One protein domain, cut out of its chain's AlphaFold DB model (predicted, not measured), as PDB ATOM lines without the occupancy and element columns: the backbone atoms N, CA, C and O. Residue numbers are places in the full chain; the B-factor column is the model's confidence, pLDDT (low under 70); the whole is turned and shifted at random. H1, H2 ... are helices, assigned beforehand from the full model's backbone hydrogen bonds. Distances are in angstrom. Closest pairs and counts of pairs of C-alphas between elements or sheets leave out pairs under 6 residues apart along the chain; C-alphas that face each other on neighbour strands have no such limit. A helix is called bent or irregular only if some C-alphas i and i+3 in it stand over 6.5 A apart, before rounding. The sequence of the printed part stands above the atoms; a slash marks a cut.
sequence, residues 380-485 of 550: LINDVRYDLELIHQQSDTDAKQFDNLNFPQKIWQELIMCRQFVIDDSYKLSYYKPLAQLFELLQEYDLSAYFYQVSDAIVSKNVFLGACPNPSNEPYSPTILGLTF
ATOM      1  N   LEU A 380      20.131  38.084 -31.890       94.44
ATOM      2  CA  LEU A 380      19.315  38.881 -32.814       94.44
ATOM      3  C   LEU A 380      20.060  39.204 -34.119       94.44
ATOM      4  O   LEU A 380      19.499  39.061 -35.201       94.44
ATOM      5  N   ILE A 381      21.315  39.648 -34.010       94.88
ATOM      6  CA  ILE A 381      22.157  39.996 -35.163       94.88
ATOM      7  C   ILE A 381      22.410  38.761 -36.038       94.88
ATOM      8  O   ILE A 381      22.237  38.822 -37.255       94.88
ATOM      9  N   ASN A 382      22.785  37.640 -35.421       94.56
ATOM     10  CA  ASN A 382      23.083  36.405 -36.137       94.56
ATOM     11  C   ASN A 382      21.836  35.784 -36.770       94.56
ATOM     12  O   ASN A 382      21.923  35.312 -37.896       94.56
ATOM     13  N   ASP A 383      20.688  35.833 -36.094       93.69
ATOM     14  CA  ASP A 383      19.424  35.308 -36.612       93.69
ATOM     15  C   ASP A 383      19.002  36.067 -37.881       93.69
ATOM     16  O   ASP A 383      18.601  35.448 -38.864       93.69
ATOM     17  N   VAL A 384      19.157  37.399 -37.896       94.88
ATOM     18  CA  VAL A 384      18.913  38.218 -39.098       94.88
ATOM     19  C   VAL A 384      19.922  37.905 -40.197       94.88
ATOM     20  O   VAL A 384      19.531  37.749 -41.351       94.88
ATOM     21  N   ARG A 385      21.213  37.807 -39.864       94.00
ATOM     22  CA  ARG A 385      22.259  37.485 -40.844       94.00
ATOM     23  C   ARG A 385      21.996  36.126 -41.499       94.00
ATOM     24  O   ARG A 385      22.018  36.039 -42.720       94.00
ATOM     25  N   TYR A 386      21.667  35.117 -40.700       92.94
ATOM     26  CA  TYR A 386      21.325  33.776 -41.163       92.94
ATOM     27  C   TYR A 386      20.106  33.774 -42.093       92.94
ATOM     28  O   TYR A 386      20.160  33.191 -43.174       92.94
ATOM     29  N   ASP A 387      19.029  34.476 -41.724       92.69
ATOM     30  CA  ASP A 387      17.841  34.589 -42.576       92.69
ATOM     31  C   ASP A 387      18.184  35.219 -43.936       92.69
ATOM     32  O   ASP A 387      17.768  34.716 -44.981       92.69
ATOM     33  N   LEU A 388      18.989  36.289 -43.947       91.94
ATOM     34  CA  LEU A 388      19.432  36.930 -45.187       91.94
ATOM     35  C   LEU A 388      20.366  36.039 -46.018       91.94
ATOM     36  O   LEU A 388      20.290  36.064 -47.244       91.94
ATOM     37  N   GLU A 389      21.236  35.253 -45.381       90.00
ATOM     38  CA  GLU A 389      22.096  34.273 -46.056       90.00
ATOM     39  C   GLU A 389      21.266  33.186 -46.742       90.00
ATOM     40  O   GLU A 389      21.507  32.889 -47.914       90.00
ATOM     41  N   LEU A 390      20.243  32.651 -46.067       88.19
ATOM     42  CA  LEU A 390      19.311  31.692 -46.662       88.19
ATOM     43  C   LEU A 390      18.564  32.295 -47.858       88.19
ATOM     44  O   LEU A 390      18.512  31.685 -48.927       88.19
ATOM     45  N   ILE A 391      18.034  33.514 -47.706       86.31
ATOM     46  CA  ILE A 391      17.351  34.236 -48.793       86.31
ATOM     47  C   ILE A 391      18.307  34.508 -49.961       86.31
ATOM     48  O   ILE A 391      17.902  34.517 -51.124       86.31
ATOM     49  N   HIS A 392      19.589  34.743 -49.680       84.12
ATOM     50  CA  HIS A 392      20.587  34.956 -50.714       84.12
ATOM     51  C   HIS A 392      20.910  33.671 -51.491       84.12
ATOM     52  O   HIS A 392      21.042  33.749 -52.714       84.12
ATOM     53  N   GLN A 393      21.042  32.531 -50.805       80.88
ATOM     54  CA  GLN A 393      21.486  31.252 -51.374       80.88
ATOM     55  C   GLN A 393      20.439  30.556 -52.257       80.88
ATOM     56  O   GLN A 393      20.810  29.745 -53.105       80.88
ATOM     57  N   GLN A 394      19.150  30.846 -52.082       73.38
ATOM     58  CA  GLN A 394      18.093  30.199 -52.859       73.38
ATOM     59  C   GLN A 394      18.009  30.782 -54.285       73.38
ATOM     60  O   GLN A 394      17.868  31.990 -54.470       73.38
ATOM     61  N   SER A 395      18.122  29.916 -55.301       56.28
ATOM     62  CA  SER A 395      18.012  30.276 -56.722       56.28
ATOM     63  C   SER A 395      16.560  30.538 -57.140       56.28
ATOM     64  O   SER A 395      15.653  29.881 -56.631       56.28
ATOM     65  N   ASP A 396      16.355  31.424 -58.125       55.59
ATOM     66  CA  ASP A 396      15.061  31.909 -58.667       55.59
ATOM     67  C   ASP A 396      14.082  30.829 -59.194       55.59
ATOM     68  O   ASP A 396      13.035  31.143 -59.758       55.59
ATOM     69  N   THR A 397      14.402  29.545 -59.052       48.34
ATOM     70  CA  THR A 397      13.714  28.425 -59.703       48.34
ATOM     71  C   THR A 397      12.710  27.672 -58.835       48.34
ATOM     72  O   THR A 397      11.926  26.917 -59.397       48.34
ATOM     73  N   ASP A 398      12.651  27.895 -57.519       49.06
ATOM     74  CA  ASP A 398      11.656  27.253 -56.650       49.06
ATOM     75  C   ASP A 398      11.139  28.245 -55.599       49.06
ATOM     76  O   ASP A 398      11.774  28.487 -54.570       49.06
ATOM     77  N   ALA A 399       9.944  28.792 -55.842       50.47
ATOM     78  CA  ALA A 399       9.155  29.573 -54.890       50.47
ATOM     79  C   ALA A 399       8.623  28.684 -53.745       50.47
ATOM     80  O   ALA A 399       7.415  28.531 -53.558       50.47
ATOM     81  N   LYS A 400       9.522  28.035 -53.001       58.59
ATOM     82  CA  LYS A 400       9.177  27.245 -51.818       58.59
ATOM     83  C   LYS A 400       9.128  28.147 -50.591       58.59
ATOM     84  O   LYS A 400       9.926  29.075 -50.457       58.59
ATOM     85  N   GLN A 401       8.162  27.866 -49.717       63.06
ATOM     86  CA  GLN A 401       8.133  28.388 -48.354       63.06
ATOM     87  C   GLN A 401       9.502  28.195 -47.706       63.06
ATOM     88  O   GLN A 401      10.156  27.166 -47.883       63.06
ATOM     89  N   PHE A 402       9.942  29.212 -46.976       67.38
ATOM     90  CA  PHE A 402      11.141  29.086 -46.177       67.38
ATOM     91  C   PHE A 402      10.760  28.430 -44.847       67.38
ATOM     92  O   PHE A 402      10.284  29.106 -43.935       67.38
ATOM     93  N   ASP A 403      10.986  27.123 -44.731       64.12
ATOM     94  CA  ASP A 403      10.626  26.371 -43.519       64.12
ATOM     95  C   ASP A 403      11.615  26.592 -42.353       64.12
ATOM     96  O   ASP A 403      11.302  26.283 -41.207       64.12
ATOM     97  N   ASN A 404      12.794  27.173 -42.626       81.94
ATOM     98  CA  ASN A 404      13.928  27.235 -41.691       81.94
ATOM     99  C   ASN A 404      14.380  28.659 -41.309       81.94
ATOM    100  O   ASN A 404      15.519  28.831 -40.872       81.94
ATOM    101  N   LEU A 405      13.542  29.686 -41.486       86.75
ATOM    102  CA  LEU A 405      13.882  31.047 -41.041       86.75
ATOM    103  C   LEU A 405      13.716  31.194 -39.526       86.75
ATOM    104  O   LEU A 405      12.764  30.679 -38.935       86.75
ATOM    105  N   ASN A 406      14.603  31.968 -38.906       89.00
ATOM    106  CA  ASN A 406      14.507  32.325 -37.491       89.00
ATOM    107  C   ASN A 406      13.372  33.319 -37.232       89.00
ATOM    108  O   ASN A 406      12.757  33.301 -36.158       89.00
ATOM    109  N   PHE A 407      13.073  34.176 -38.212       87.56
ATOM    110  CA  PHE A 407      11.930  35.074 -38.176       87.56
ATOM    111  C   PHE A 407      10.803  34.632 -39.117       87.56
ATOM    112  O   PHE A 407      11.051  34.033 -40.161       87.56
ATOM    113  N   PRO A 408       9.535  34.975 -38.802       86.69
ATOM    114  CA  PRO A 408       8.414  34.674 -39.684       86.69
ATOM    115  C   PRO A 408       8.647  35.191 -41.109       86.69
ATOM    116  O   PRO A 408       8.917  36.378 -41.287       86.69
ATOM    117  N   GLN A 409       8.438  34.339 -42.119       86.38
ATOM    118  CA  GLN A 409       8.662  34.663 -43.538       86.38
ATOM    119  C   GLN A 409       8.001  35.981 -43.980       86.38
ATOM    120  O   GLN A 409       8.564  36.709 -44.793       86.38
ATOM    121  N   LYS A 410       6.848  36.343 -43.397       87.62
ATOM    122  CA  LYS A 410       6.163  37.625 -43.651       87.62
ATOM    123  C   LYS A 410       7.041  38.865 -43.426       87.62
ATOM    124  O   LYS A 410       6.777  39.898 -44.026       87.62
ATOM    125  N   ILE A 411       8.065  38.783 -42.570       90.44
ATOM    126  CA  ILE A 411       9.036  39.871 -42.371       90.44
ATOM    127  C   ILE A 411       9.843  40.099 -43.646       90.44
ATOM    128  O   ILE A 411      10.117  41.241 -44.002       90.44
ATOM    129  N   TRP A 412      10.209  39.023 -44.336       91.81
ATOM    130  CA  TRP A 412      11.111  39.020 -45.484       91.81
ATOM    131  C   TRP A 412      10.386  38.945 -46.830       91.81
ATOM    132  O   TRP A 412      11.031  38.989 -47.868       91.81
ATOM    133  N   GLN A 413       9.058  38.833 -46.831       88.75
ATOM    134  CA  GLN A 413       8.263  38.548 -48.025       88.75
ATOM    135  C   GLN A 413       8.492  39.550 -49.166       88.75
ATOM    136  O   GLN A 413       8.717  39.130 -50.296       88.75
ATOM    137  N   GLU A 414       8.503  40.851 -48.870       87.56
ATOM    138  CA  GLU A 414       8.792  41.909 -49.852       87.56
ATOM    139  C   GLU A 414      10.213  41.780 -50.423       87.56
ATOM    140  O   GLU A 414      10.425  41.887 -51.630       87.56
ATOM    141  N   LEU A 415      11.196  41.493 -49.561       89.44
ATOM    142  CA  LEU A 415      12.583  41.282 -49.976       89.44
ATOM    143  C   LEU A 415      12.730  40.041 -50.865       89.44
ATOM    144  O   LEU A 415      13.437  40.098 -51.864       89.44
ATOM    145  N   ILE A 416      12.047  38.947 -50.523       87.88
ATOM    146  CA  ILE A 416      12.037  37.698 -51.293       87.88
ATOM    147  C   ILE A 416      11.388  37.930 -52.664       87.88
ATOM    148  O   ILE A 416      11.963  37.562 -53.682       87.88
ATOM    149  N   MET A 417      10.216  38.575 -52.707       84.56
ATOM    150  CA  MET A 417       9.465  38.808 -53.947       84.56
ATOM    151  C   MET A 417      10.170  39.778 -54.900       84.56
ATOM    152  O   MET A 417      10.144  39.578 -56.112       84.56
ATOM    153  N   CYS A 418      10.793  40.833 -54.372       85.12
ATOM    154  CA  CYS A 418      11.404  41.888 -55.180       85.12
ATOM    155  C   CYS A 418      12.931  41.778 -55.289       85.12
ATOM    156  O   CYS A 418      13.572  42.717 -55.761       85.12
ATOM    157  N   ARG A 419      13.523  40.650 -54.876       83.25
ATOM    158  CA  ARG A 419      14.978  40.464 -54.742       83.25
ATOM    159  C   ARG A 419      15.759  40.899 -55.979       83.25
ATOM    160  O   ARG A 419      16.652  41.735 -55.864       83.25
ATOM    161  N   GLN A 420      15.409  40.368 -57.152       81.50
ATOM    162  CA  GLN A 420      16.126  40.669 -58.395       81.50
ATOM    163  C   GLN A 420      16.051  42.161 -58.743       81.50
ATOM    164  O   GLN A 420      17.059  42.779 -59.069       81.50
ATOM    165  N   PHE A 421      14.882  42.779 -58.553       83.56
ATOM    166  CA  PHE A 421      14.703  44.209 -58.791       83.56
ATOM    167  C   PHE A 421      15.530  45.081 -57.840       83.56
ATOM    168  O   PHE A 421      16.005  46.143 -58.248       83.56
ATOM    169  N   VAL A 422      15.713  44.642 -56.590       85.44
ATOM    170  CA  VAL A 422      16.569  45.310 -55.599       85.44
ATOM    171  C   VAL A 422      18.054  45.140 -55.946       85.44
ATOM    172  O   VAL A 422      18.809  46.105 -55.839       85.44
ATOM    173  N   ILE A 423      18.473  43.954 -56.410       82.75
ATOM    174  CA  ILE A 423      19.847  43.698 -56.887       82.75
ATOM    175  C   ILE A 423      20.187  44.600 -58.077       82.75
ATOM    176  O   ILE A 423      21.255  45.214 -58.098       82.75
ATOM    177  N   ASP A 424      19.252  44.742 -59.017       81.44
ATOM    178  CA  ASP A 424      19.408  45.576 -60.212       81.44
ATOM    179  C   ASP A 424      19.217  47.081 -59.935       81.44
ATOM    180  O   ASP A 424      19.267  47.902 -60.853       81.44
ATOM    181  N   ASP A 425      19.011  47.469 -58.669       78.75
ATOM    182  CA  ASP A 425      18.774  48.848 -58.214       78.75
ATOM    183  C   ASP A 425      17.540  49.523 -58.849       78.75
ATOM    184  O   ASP A 425      17.416  50.749 -58.889       78.75
ATOM    185  N   SER A 426      16.610  48.715 -59.358       81.38
ATOM    186  CA  SER A 426      15.388  49.159 -60.039       81.38
ATOM    187  C   SER A 426      14.205  49.360 -59.087       81.38
ATOM    188  O   SER A 426      13.233  50.031 -59.440       81.38
ATOM    189  N   TYR A 427      14.290  48.819 -57.868       85.56
ATOM    190  CA  TYR A 427      13.230  48.900 -56.867       85.56
ATOM    191  C   TYR A 427      13.785  49.117 -55.460       85.56
ATOM    192  O   TYR A 427      14.852  48.616 -55.114       85.56
ATOM    193  N   LYS A 428      13.046  49.875 -54.642       91.31
ATOM    194  CA  LYS A 428      13.450  50.257 -53.284       91.31
ATOM    195  C   LYS A 428      12.405  49.819 -52.277       91.31
ATOM    196  O   LYS A 428      11.238  50.188 -52.389       91.31
ATOM    197  N   LEU A 429      12.845  49.134 -51.234       91.88
ATOM    198  CA  LEU A 429      11.979  48.642 -50.170       91.88
ATOM    199  C   LEU A 429      12.143  49.513 -48.925       91.88
ATOM    200  O   LEU A 429      12.738  49.114 -47.923       91.88
ATOM    201  N   SER A 430      11.591  50.731 -48.987       92.31
ATOM    202  CA  SER A 430      11.665  51.716 -47.890       92.31
ATOM    203  C   SER A 430      11.132  51.191 -46.545       92.31
ATOM    204  O   SER A 430      11.515  51.693 -45.487       92.31
ATOM    205  N   TYR A 431      10.304  50.141 -46.587       93.94
ATOM    206  CA  TYR A 431       9.836  49.366 -45.440       93.94
ATOM    207  C   TYR A 431      10.971  48.901 -44.512       93.94
ATOM    208  O   TYR A 431      10.816  48.976 -43.297       93.94
ATOM    209  N   TYR A 432      12.132  48.510 -45.054       96.00
ATOM    210  CA  TYR A 432      13.261  47.990 -44.268       96.00
ATOM    211  C   TYR A 432      14.198  49.062 -43.697       96.00
ATOM    212  O   TYR A 432      15.125  48.739 -42.955       96.00
ATOM    213  N   LYS A 433      13.946  50.346 -43.972       95.94
ATOM    214  CA  LYS A 433      14.769  51.450 -43.457       95.94
ATOM    215  C   LYS A 433      14.971  51.433 -41.928       95.94
ATOM    216  O   LYS A 433      16.094  51.699 -41.498       95.94
ATOM    217  N   PRO A 434      13.967  51.094 -41.090       96.56
ATOM    218  CA  PRO A 434      14.167  50.989 -39.643       96.56
ATOM    219  C   PRO A 434      15.232  49.959 -39.233       96.56
ATOM    220  O   PRO A 434      15.920  50.170 -38.238       96.56
ATOM    221  N   LEU A 435      15.414  48.874 -40.000       97.06
ATOM    222  CA  LEU A 435      16.487  47.903 -39.741       97.06
ATOM    223  C   LEU A 435      17.858  48.504 -40.039       97.06
ATOM    224  O   LEU A 435      18.775  48.332 -39.243       97.06
ATOM    225  N   ALA A 436      17.987  49.265 -41.130       96.25
ATOM    226  CA  ALA A 436      19.237  49.945 -41.473       96.25
ATOM    227  C   ALA A 436      19.713  50.865 -40.340       96.25
ATOM    228  O   ALA A 436      20.882  50.831 -39.947       96.25
ATOM    229  N   GLN A 437      18.774  51.629 -39.776       96.25
ATOM    230  CA  GLN A 437      19.003  52.528 -38.645       96.25
ATOM    231  C   GLN A 437      19.338  51.762 -37.361       96.25
ATOM    232  O   GLN A 437      20.258  52.143 -36.642       96.25
ATOM    233  N   LEU A 438      18.628  50.664 -37.078       96.88
ATOM    234  CA  LEU A 438      18.911  49.824 -35.913       96.88
ATOM    235  C   LEU A 438      20.334  49.264 -35.968       96.88
ATOM    236  O   LEU A 438      21.082  49.397 -35.004       96.88
ATOM    237  N   PHE A 439      20.725  48.661 -37.089       96.94
ATOM    238  CA  PHE A 439      22.056  48.074 -37.222       96.94
ATOM    239  C   PHE A 439      23.165  49.132 -37.259       96.94
ATOM    240  O   PHE A 439      24.259  48.866 -36.773       96.94
ATOM    241  N   GLU A 440      22.876  50.355 -37.720       95.88
ATOM    242  CA  GLU A 440      23.799  51.490 -37.580       95.88
ATOM    243  C   GLU A 440      24.051  51.822 -36.101       95.88
ATOM    244  O   GLU A 440      25.203  51.952 -35.688       95.88
ATOM    245  N   LEU A 441      22.989  51.901 -35.287       94.81
ATOM    246  CA  LEU A 441      23.094  52.140 -33.840       94.81
ATOM    247  C   LEU A 441      23.834  51.007 -33.119       94.81
ATOM    248  O   LEU A 441      24.624  51.262 -32.209       94.81
ATOM    249  N   LEU A 442      23.608  49.765 -33.552       94.38
ATOM    250  CA  LEU A 442      24.298  48.584 -33.040       94.38
ATOM    251  C   LEU A 442      25.730  48.438 -33.577       94.38
ATOM    252  O   LEU A 442      26.412  47.514 -33.144       94.38
ATOM    253  N   GLN A 443      26.197  49.330 -34.459       93.69
ATOM    254  CA  GLN A 443      27.521  49.291 -35.098       93.69
ATOM    255  C   GLN A 443      27.779  48.032 -35.952       93.69
ATOM    256  O   GLN A 443      28.925  47.682 -36.218       93.69
ATOM    257  N   GLU A 444      26.718  47.377 -36.429       94.38
ATOM    258  CA  GLU A 444      26.782  46.284 -37.408       94.38
ATOM    259  C   GLU A 444      26.673  46.892 -38.813       94.38
ATOM    260  O   GLU A 444      25.606  46.942 -39.436       94.38
ATOM    261  N   TYR A 445      27.777  47.484 -39.270       92.06
ATOM    262  CA  TYR A 445      27.791  48.298 -40.486       92.06
ATOM    263  C   TYR A 445      27.528  47.501 -41.766       92.06
ATOM    264  O   TYR A 445      26.992  48.067 -42.714       92.06
ATOM    265  N   ASP A 446      27.852  46.208 -41.795       90.81
ATOM    266  CA  ASP A 446      27.537  45.289 -42.893       90.81
ATOM    267  C   ASP A 446      26.018  45.161 -43.104       90.81
ATOM    268  O   ASP A 446      25.515  45.437 -44.196       90.81
ATOM    269  N   LEU A 447      25.276  44.835 -42.042       94.25
ATOM    270  CA  LEU A 447      23.815  44.732 -42.061       94.25
ATOM    271  C   LEU A 447      23.163  46.100 -42.270       94.25
ATOM    272  O   LEU A 447      22.198  46.225 -43.024       94.25
ATOM    273  N   SER A 448      23.706  47.148 -41.647       95.75
ATOM    274  CA  SER A 448      23.225  48.515 -41.851       95.75
ATOM    275  C   SER A 448      23.350  48.946 -43.314       95.75
ATOM    276  O   SER A 448      22.382  49.431 -43.902       95.75
ATOM    277  N   ALA A 449      24.514  48.720 -43.932       92.81
ATOM    278  CA  ALA A 449      24.754  49.025 -45.337       92.81
ATOM    279  C   ALA A 449      23.825  48.226 -46.256       92.81
ATOM    280  O   ALA A 449      23.247  48.811 -47.175       92.81
ATOM    281  N   TYR A 450      23.626  46.935 -45.971       93.38
ATOM    282  CA  TYR A 450      22.685  46.085 -46.698       93.38
ATOM    283  C   TYR A 450      21.278  46.692 -46.698       93.38
ATOM    284  O   TYR A 450      20.720  46.966 -47.761       93.38
ATOM    285  N   PHE A 451      20.720  46.995 -45.524       95.44
ATOM    286  CA  PHE A 451      19.359  47.526 -45.447       95.44
ATOM    287  C   PHE A 451      19.228  48.958 -45.982       95.44
ATOM    288  O   PHE A 451      18.185  49.274 -46.552       95.44
ATOM    289  N   TYR A 452      20.256  49.811 -45.885       94.88
ATOM    290  CA  TYR A 452      20.246  51.118 -46.562       94.88
ATOM    291  C   TYR A 452      20.293  50.981 -48.088       94.88
ATOM    292  O   TYR A 452      19.627  51.745 -48.789       94.88
ATOM    293  N   GLN A 453      21.037  50.006 -48.619       92.31
ATOM    294  CA  GLN A 453      21.020  49.708 -50.050       92.31
ATOM    295  C   GLN A 453      19.625  49.235 -50.481       92.31
ATOM    296  O   GLN A 453      19.081  49.767 -51.443       92.31
ATOM    297  N   VAL A 454      19.009  48.319 -49.729       92.69
ATOM    298  CA  VAL A 454      17.643  47.826 -49.982       92.69
ATOM    299  C   VAL A 454      16.598  48.950 -49.906       92.69
ATOM    300  O   VAL A 454      15.683  49.006 -50.729       92.69
ATOM    301  N   SER A 455      16.700  49.846 -48.920       93.94
ATOM    302  CA  SER A 455      15.656  50.838 -48.638       93.94
ATOM    303  C   SER A 455      15.795  52.131 -49.438       93.94
ATOM    304  O   SER A 455      14.795  52.691 -49.884       93.94
ATOM    305  N   ASP A 456      17.026  52.622 -49.599       90.94
ATOM    306  CA  ASP A 456      17.314  53.960 -50.117       90.94
ATOM    307  C   ASP A 456      18.099  53.914 -51.447       90.94
ATOM    308  O   ASP A 456      18.193  54.948 -52.124       90.94
ATOM    309  N   ALA A 457      18.601  52.738 -51.861       87.44
ATOM    310  CA  ALA A 457      19.549  52.518 -52.969       87.44
ATOM    311  C   ALA A 457      20.926  53.178 -52.777       87.44
ATOM    312  O   ALA A 457      21.742  53.236 -53.699       87.44
ATOM    313  N   ILE A 458      21.181  53.740 -51.593       86.75
ATOM    314  CA  ILE A 458      22.388  54.508 -51.323       86.75
ATOM    315  C   ILE A 458      22.780  54.396 -49.853       86.75
ATOM    316  O   ILE A 458      21.952  54.530 -48.956       86.75
ATOM    317  N   VAL A 459      24.071  54.205 -49.603       88.44
ATOM    318  CA  VAL A 459      24.637  54.019 -48.265       88.44
ATOM    319  C   VAL A 459      25.439  55.256 -47.872       88.44
ATOM    320  O   VAL A 459      26.221  55.785 -48.668       88.44
ATOM    321  N   SER A 460      25.264  55.754 -46.647       86.62
ATOM    322  CA  SER A 460      26.041  56.898 -46.155       86.62
ATOM    323  C   SER A 460      27.545  56.586 -46.169       86.62
ATOM    324  O   SER A 460      27.957  55.436 -46.046       86.62
ATOM    325  N   LYS A 461      28.397  57.608 -46.319       84.12
ATOM    326  CA  LYS A 461      29.855  57.404 -46.377       84.12
ATOM    327  C   LYS A 461      30.389  56.670 -45.141       84.12
ATOM    328  O   LYS A 461      31.239  55.803 -45.296       84.12
ATOM    329  N   ASN A 462      29.890  57.003 -43.953       86.25
ATOM    330  CA  ASN A 462      30.360  56.412 -42.700       86.25
ATOM    331  C   ASN A 462      29.970  54.936 -42.601       86.25
ATOM    332  O   ASN A 462      30.834  54.105 -42.344       86.25
ATOM    333  N   VAL A 463      28.706  54.611 -42.890       89.25
ATOM    334  CA  VAL A 463      28.216  53.225 -42.883       89.25
ATOM    335  C   VAL A 463      28.925  52.395 -43.953       89.25
ATOM    336  O   VAL A 463      29.392  51.298 -43.674       89.25
ATOM    337  N   PHE A 464      29.095  52.948 -45.157       87.44
ATOM    338  CA  PHE A 464      29.808  52.278 -46.245       87.44
ATOM    339  C   PHE A 464      31.254  51.944 -45.867       87.44
ATOM    340  O   PHE A 464      31.707  50.831 -46.106       87.44
ATOM    341  N   LEU A 465      31.984  52.898 -45.279       83.44
ATOM    342  CA  LEU A 465      33.366  52.670 -44.851       83.44
ATOM    343  C   LEU A 465      33.442  51.668 -43.694       83.44
ATOM    344  O   LEU A 465      34.340  50.836 -43.696       83.44
ATOM    345  N   GLY A 466      32.495  51.713 -42.750       85.12
ATOM    346  CA  GLY A 466      32.409  50.744 -41.654       85.12
ATOM    347  C   GLY A 466      32.138  49.311 -42.121       85.12
ATOM    348  O   GLY A 466      32.614  48.371 -41.498       85.12
ATOM    349  N   ALA A 467      31.424  49.139 -43.238       84.94
ATOM    350  CA  ALA A 467      31.136  47.833 -43.833       84.94
ATOM    351  C   ALA A 467      32.302  47.247 -44.661       84.94
ATOM    352  O   ALA A 467      32.250  46.080 -45.046       84.94
ATOM    353  N   CYS A 468      33.343  48.033 -44.974       78.12
ATOM    354  CA  CYS A 468      34.442  47.632 -45.860       78.12
ATOM    355  C   CYS A 468      35.749  47.392 -45.078       78.12
ATOM    356  O   CYS A 468      36.358  48.361 -44.623       78.12
ATOM    357  N   PRO A 469      36.279  46.156 -44.999       58.06
ATOM    358  CA  PRO A 469      37.473  45.853 -44.201       58.06
ATOM    359  C   PRO A 469      38.819  46.380 -44.755       58.06
ATOM    360  O   PRO A 469      39.853  46.107 -44.158       58.06
ATOM    361  N   ASN A 470      38.855  47.146 -45.855       57.03
ATOM    362  CA  ASN A 470      40.075  47.808 -46.352       57.03
ATOM    363  C   ASN A 470      39.749  49.052 -47.214       57.03
ATOM    364  O   ASN A 470      39.611  48.941 -48.431       57.03
ATOM    365  N   PRO A 471      39.629  50.255 -46.623       51.97
ATOM    366  CA  PRO A 471      39.227  51.473 -47.339       51.97
ATOM    367  C   PRO A 471      40.346  52.129 -48.172       51.97
ATOM    368  O   PRO A 471      40.095  53.129 -48.846       51.97
ATOM    369  N   SER A 472      41.583  51.623 -48.097       50.78
ATOM    370  CA  SER A 472      42.777  52.243 -48.694       50.78
ATOM    371  C   SER A 472      42.988  51.932 -50.178       50.78
ATOM    372  O   SER A 472      43.757  52.640 -50.824       50.78
ATOM    373  N   ASN A 473      42.287  50.942 -50.733       44.91
ATOM    374  CA  ASN A 473      42.279  50.675 -52.168       44.91
ATOM    375  C   ASN A 473      40.927  51.129 -52.737       44.91
ATOM    376  O   ASN A 473      39.887  50.748 -52.221       44.91
ATOM    377  N   GLU A 474      40.987  52.001 -53.740       50.50
ATOM    378  CA  GLU A 474      39.950  52.554 -54.630       50.50
ATOM    379  C   GLU A 474      38.537  51.893 -54.730       50.50
ATOM    380  O   GLU A 474      38.325  50.733 -54.396       50.50
ATOM    381  N   PRO A 475      37.513  52.652 -55.187       47.62
ATOM    382  CA  PRO A 475      36.121  52.602 -54.743       47.62
ATOM    383  C   PRO A 475      35.310  51.482 -55.406       47.62
ATOM    384  O   PRO A 475      34.375  51.759 -56.158       47.62
ATOM    385  N   TYR A 476      35.642  50.229 -55.139       53.28
ATOM    386  CA  TYR A 476      34.827  49.123 -55.614       53.28
ATOM    387  C   TYR A 476      33.685  48.886 -54.636       53.28
ATOM    388  O   TYR A 476      33.894  48.618 -53.456       53.28
ATOM    389  N   SER A 477      32.470  49.087 -55.141       59.78
ATOM    390  CA  SER A 477      31.207  48.797 -54.481       59.78
ATOM    391  C   SER A 477      31.241  47.364 -53.930       59.78
ATOM    392  O   SER A 477      31.148  46.430 -54.727       59.78
ATOM    393  N   PRO A 478      31.434  47.155 -52.614       68.31
ATOM    394  CA  PRO A 478      31.513  45.814 -52.059       68.31
ATOM    395  C   PRO A 478      30.185  45.105 -52.318       68.31
ATOM    396  O   PRO A 478      29.113  45.705 -52.179       68.31
ATOM    397  N   THR A 479      30.269  43.838 -52.708       71.44
ATOM    398  CA  THR A 479      29.100  42.974 -52.824       71.44
ATOM    399  C   THR A 479      28.992  42.151 -51.548       71.44
ATOM    400  O   THR A 479      29.841  41.300 -51.289       71.44
ATOM    401  N   ILE A 480      27.964  42.408 -50.743       73.69
ATOM    402  CA  ILE A 480      27.650  41.629 -49.538       73.69
ATOM    403  C   ILE A 480      26.247  41.057 -49.718       73.69
ATOM    404  O   ILE A 480      25.329  41.788 -50.085       73.69
ATOM    405  N   LEU A 481      26.087  39.746 -49.495       74.44
ATOM    406  CA  LEU A 481      24.805  39.036 -49.657       74.44
ATOM    407  C   LEU A 481      24.154  39.289 -51.036       74.44
ATOM    408  O   LEU A 481      22.941  39.456 -51.160       74.44
ATOM    409  N   GLY A 482      24.983  39.362 -52.085       75.56
ATOM    410  CA  GLY A 482      24.551  39.607 -53.463       75.56
ATOM    411  C   GLY A 482      24.201  41.058 -53.803       75.56
ATOM    412  O   GLY A 482      23.866  41.324 -54.954       75.56
ATOM    413  N   LEU A 483      24.300  42.000 -52.857       81.88
ATOM    414  CA  LEU A 483      24.031  43.418 -53.098       81.88
ATOM    415  C   LEU A 483      25.310  44.235 -53.194       81.88
ATOM    416  O   LEU A 483      26.134  44.244 -52.283       81.88
ATOM    417  N   THR A 484      25.429  44.970 -54.294       82.00
ATOM    418  CA  THR A 484      26.536  45.885 -54.566       82.00
ATOM    419  C   THR A 484      26.230  47.257 -53.972       82.00
ATOM    420  O   THR A 484      25.311  47.943 -54.417       82.00
ATOM    421  N   PHE A 485      26.994  47.682 -52.965       81.75
ATOM    422  CA  PHE A 485      26.680  48.911 -52.231       81.75
ATOM    423  C   PHE A 485      27.063  50.177 -52.997       81.75
ATOM    424  O   PHE A 485      28.212  50.366 -53.403       81.75
TER     425      PHE A 485
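Overview. This is residues 380 to 485 of the 550 residues of an uncharacterized protein of Anabaenopsis elenkinii CCIBt3563 (UniProt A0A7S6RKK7). The longest helix, H1, runs close past a side-by-side helical hairpin of H4 and H5, at a steep tilt to H5; H6 packs on the first part of H5, and the two short helices H2 and H3 lie near H1 and H5 respectively. Two long loops lie toward opposite ends of the longest axis, residues 394 to 412 and residues 467 to 485; residues 470 to 475 of the second stick out, and its last part folds back toward the helices. The 106 printed residues hold six named helices in the order H1 to H6 and no named strand; the class is all helix. The whole is compact, with a radius of gyration of the C-alphas of 13.6 A, and only just elongated, spanning 42 by 27 by 22 A.

Along the chain. H1, residues 380 to 393, begins at C-alpha 380 (19.315, 38.881, -32.814) and is 20.2 A long from first to last C-alpha. H4, residues 430 to 441, is 18.1 A long, and H5, residues 445 to 456, beginning at C-alpha 445 (27.791, 48.298, -40.486), is 15.3 A long. H4 is irregular: C-alphas 431 and 434 are 7.4 A apart. The shorter helices are H2, residues 413 to 417, H3, residues 419 to 423, and H6, residues 461 to 466, which ends at C-alpha 466 (32.409, 50.744, -41.654).

Arrangement. H1 touches no helix. It is close to H5 but not clearly touching, the closest C-alphas being those of Arg 385 and Leu 447, 7.5 A apart, at a steep tilt of 61 degrees, the same way. H1 is likewise close but not clearly touching to H2, at Ile 391 and Ile 416, whose C-alphas are 6.8 A apart. H3 is close to H5 but not clearly touching, the closest C-alphas being those of Val 422 and Val 454, 6.2 A apart. H4 and H5 touch as a hairpin, opposite ways at a shallow tilt of 24 degrees; their closest C-alphas, of Ser 430 and Ser 455, are 4.2 A apart. H5 and H6 form a second hairpin, in which H5 touches H6 with residues 445 to 449 alone; the C-alphas of Tyr 445 and Gly 466 come closest, at 5.4 A, and the tilt of 37 degrees is only just steep. H1 and H4 are only just apart, at 8.3 A. Every O i to N i+4 pair is within hydrogen-bond range in H1, H2, H3, H5 and H6; in H4, 6 of 8 are.

Size, cuts and confidence. The two C-alphas farthest apart are those of Gln 401 and Ser 472, at 42.1 A. The printed part has no cut. The link from H1 to H2 is long, with 19 residues. Residues 470 to 475 stand free, while residues 479 to 480 pair antiparallel with residues 483 to 484. The mean pLDDT of the printed part is 82.6; residues 395 to 403 and 469 to 478 are under 70.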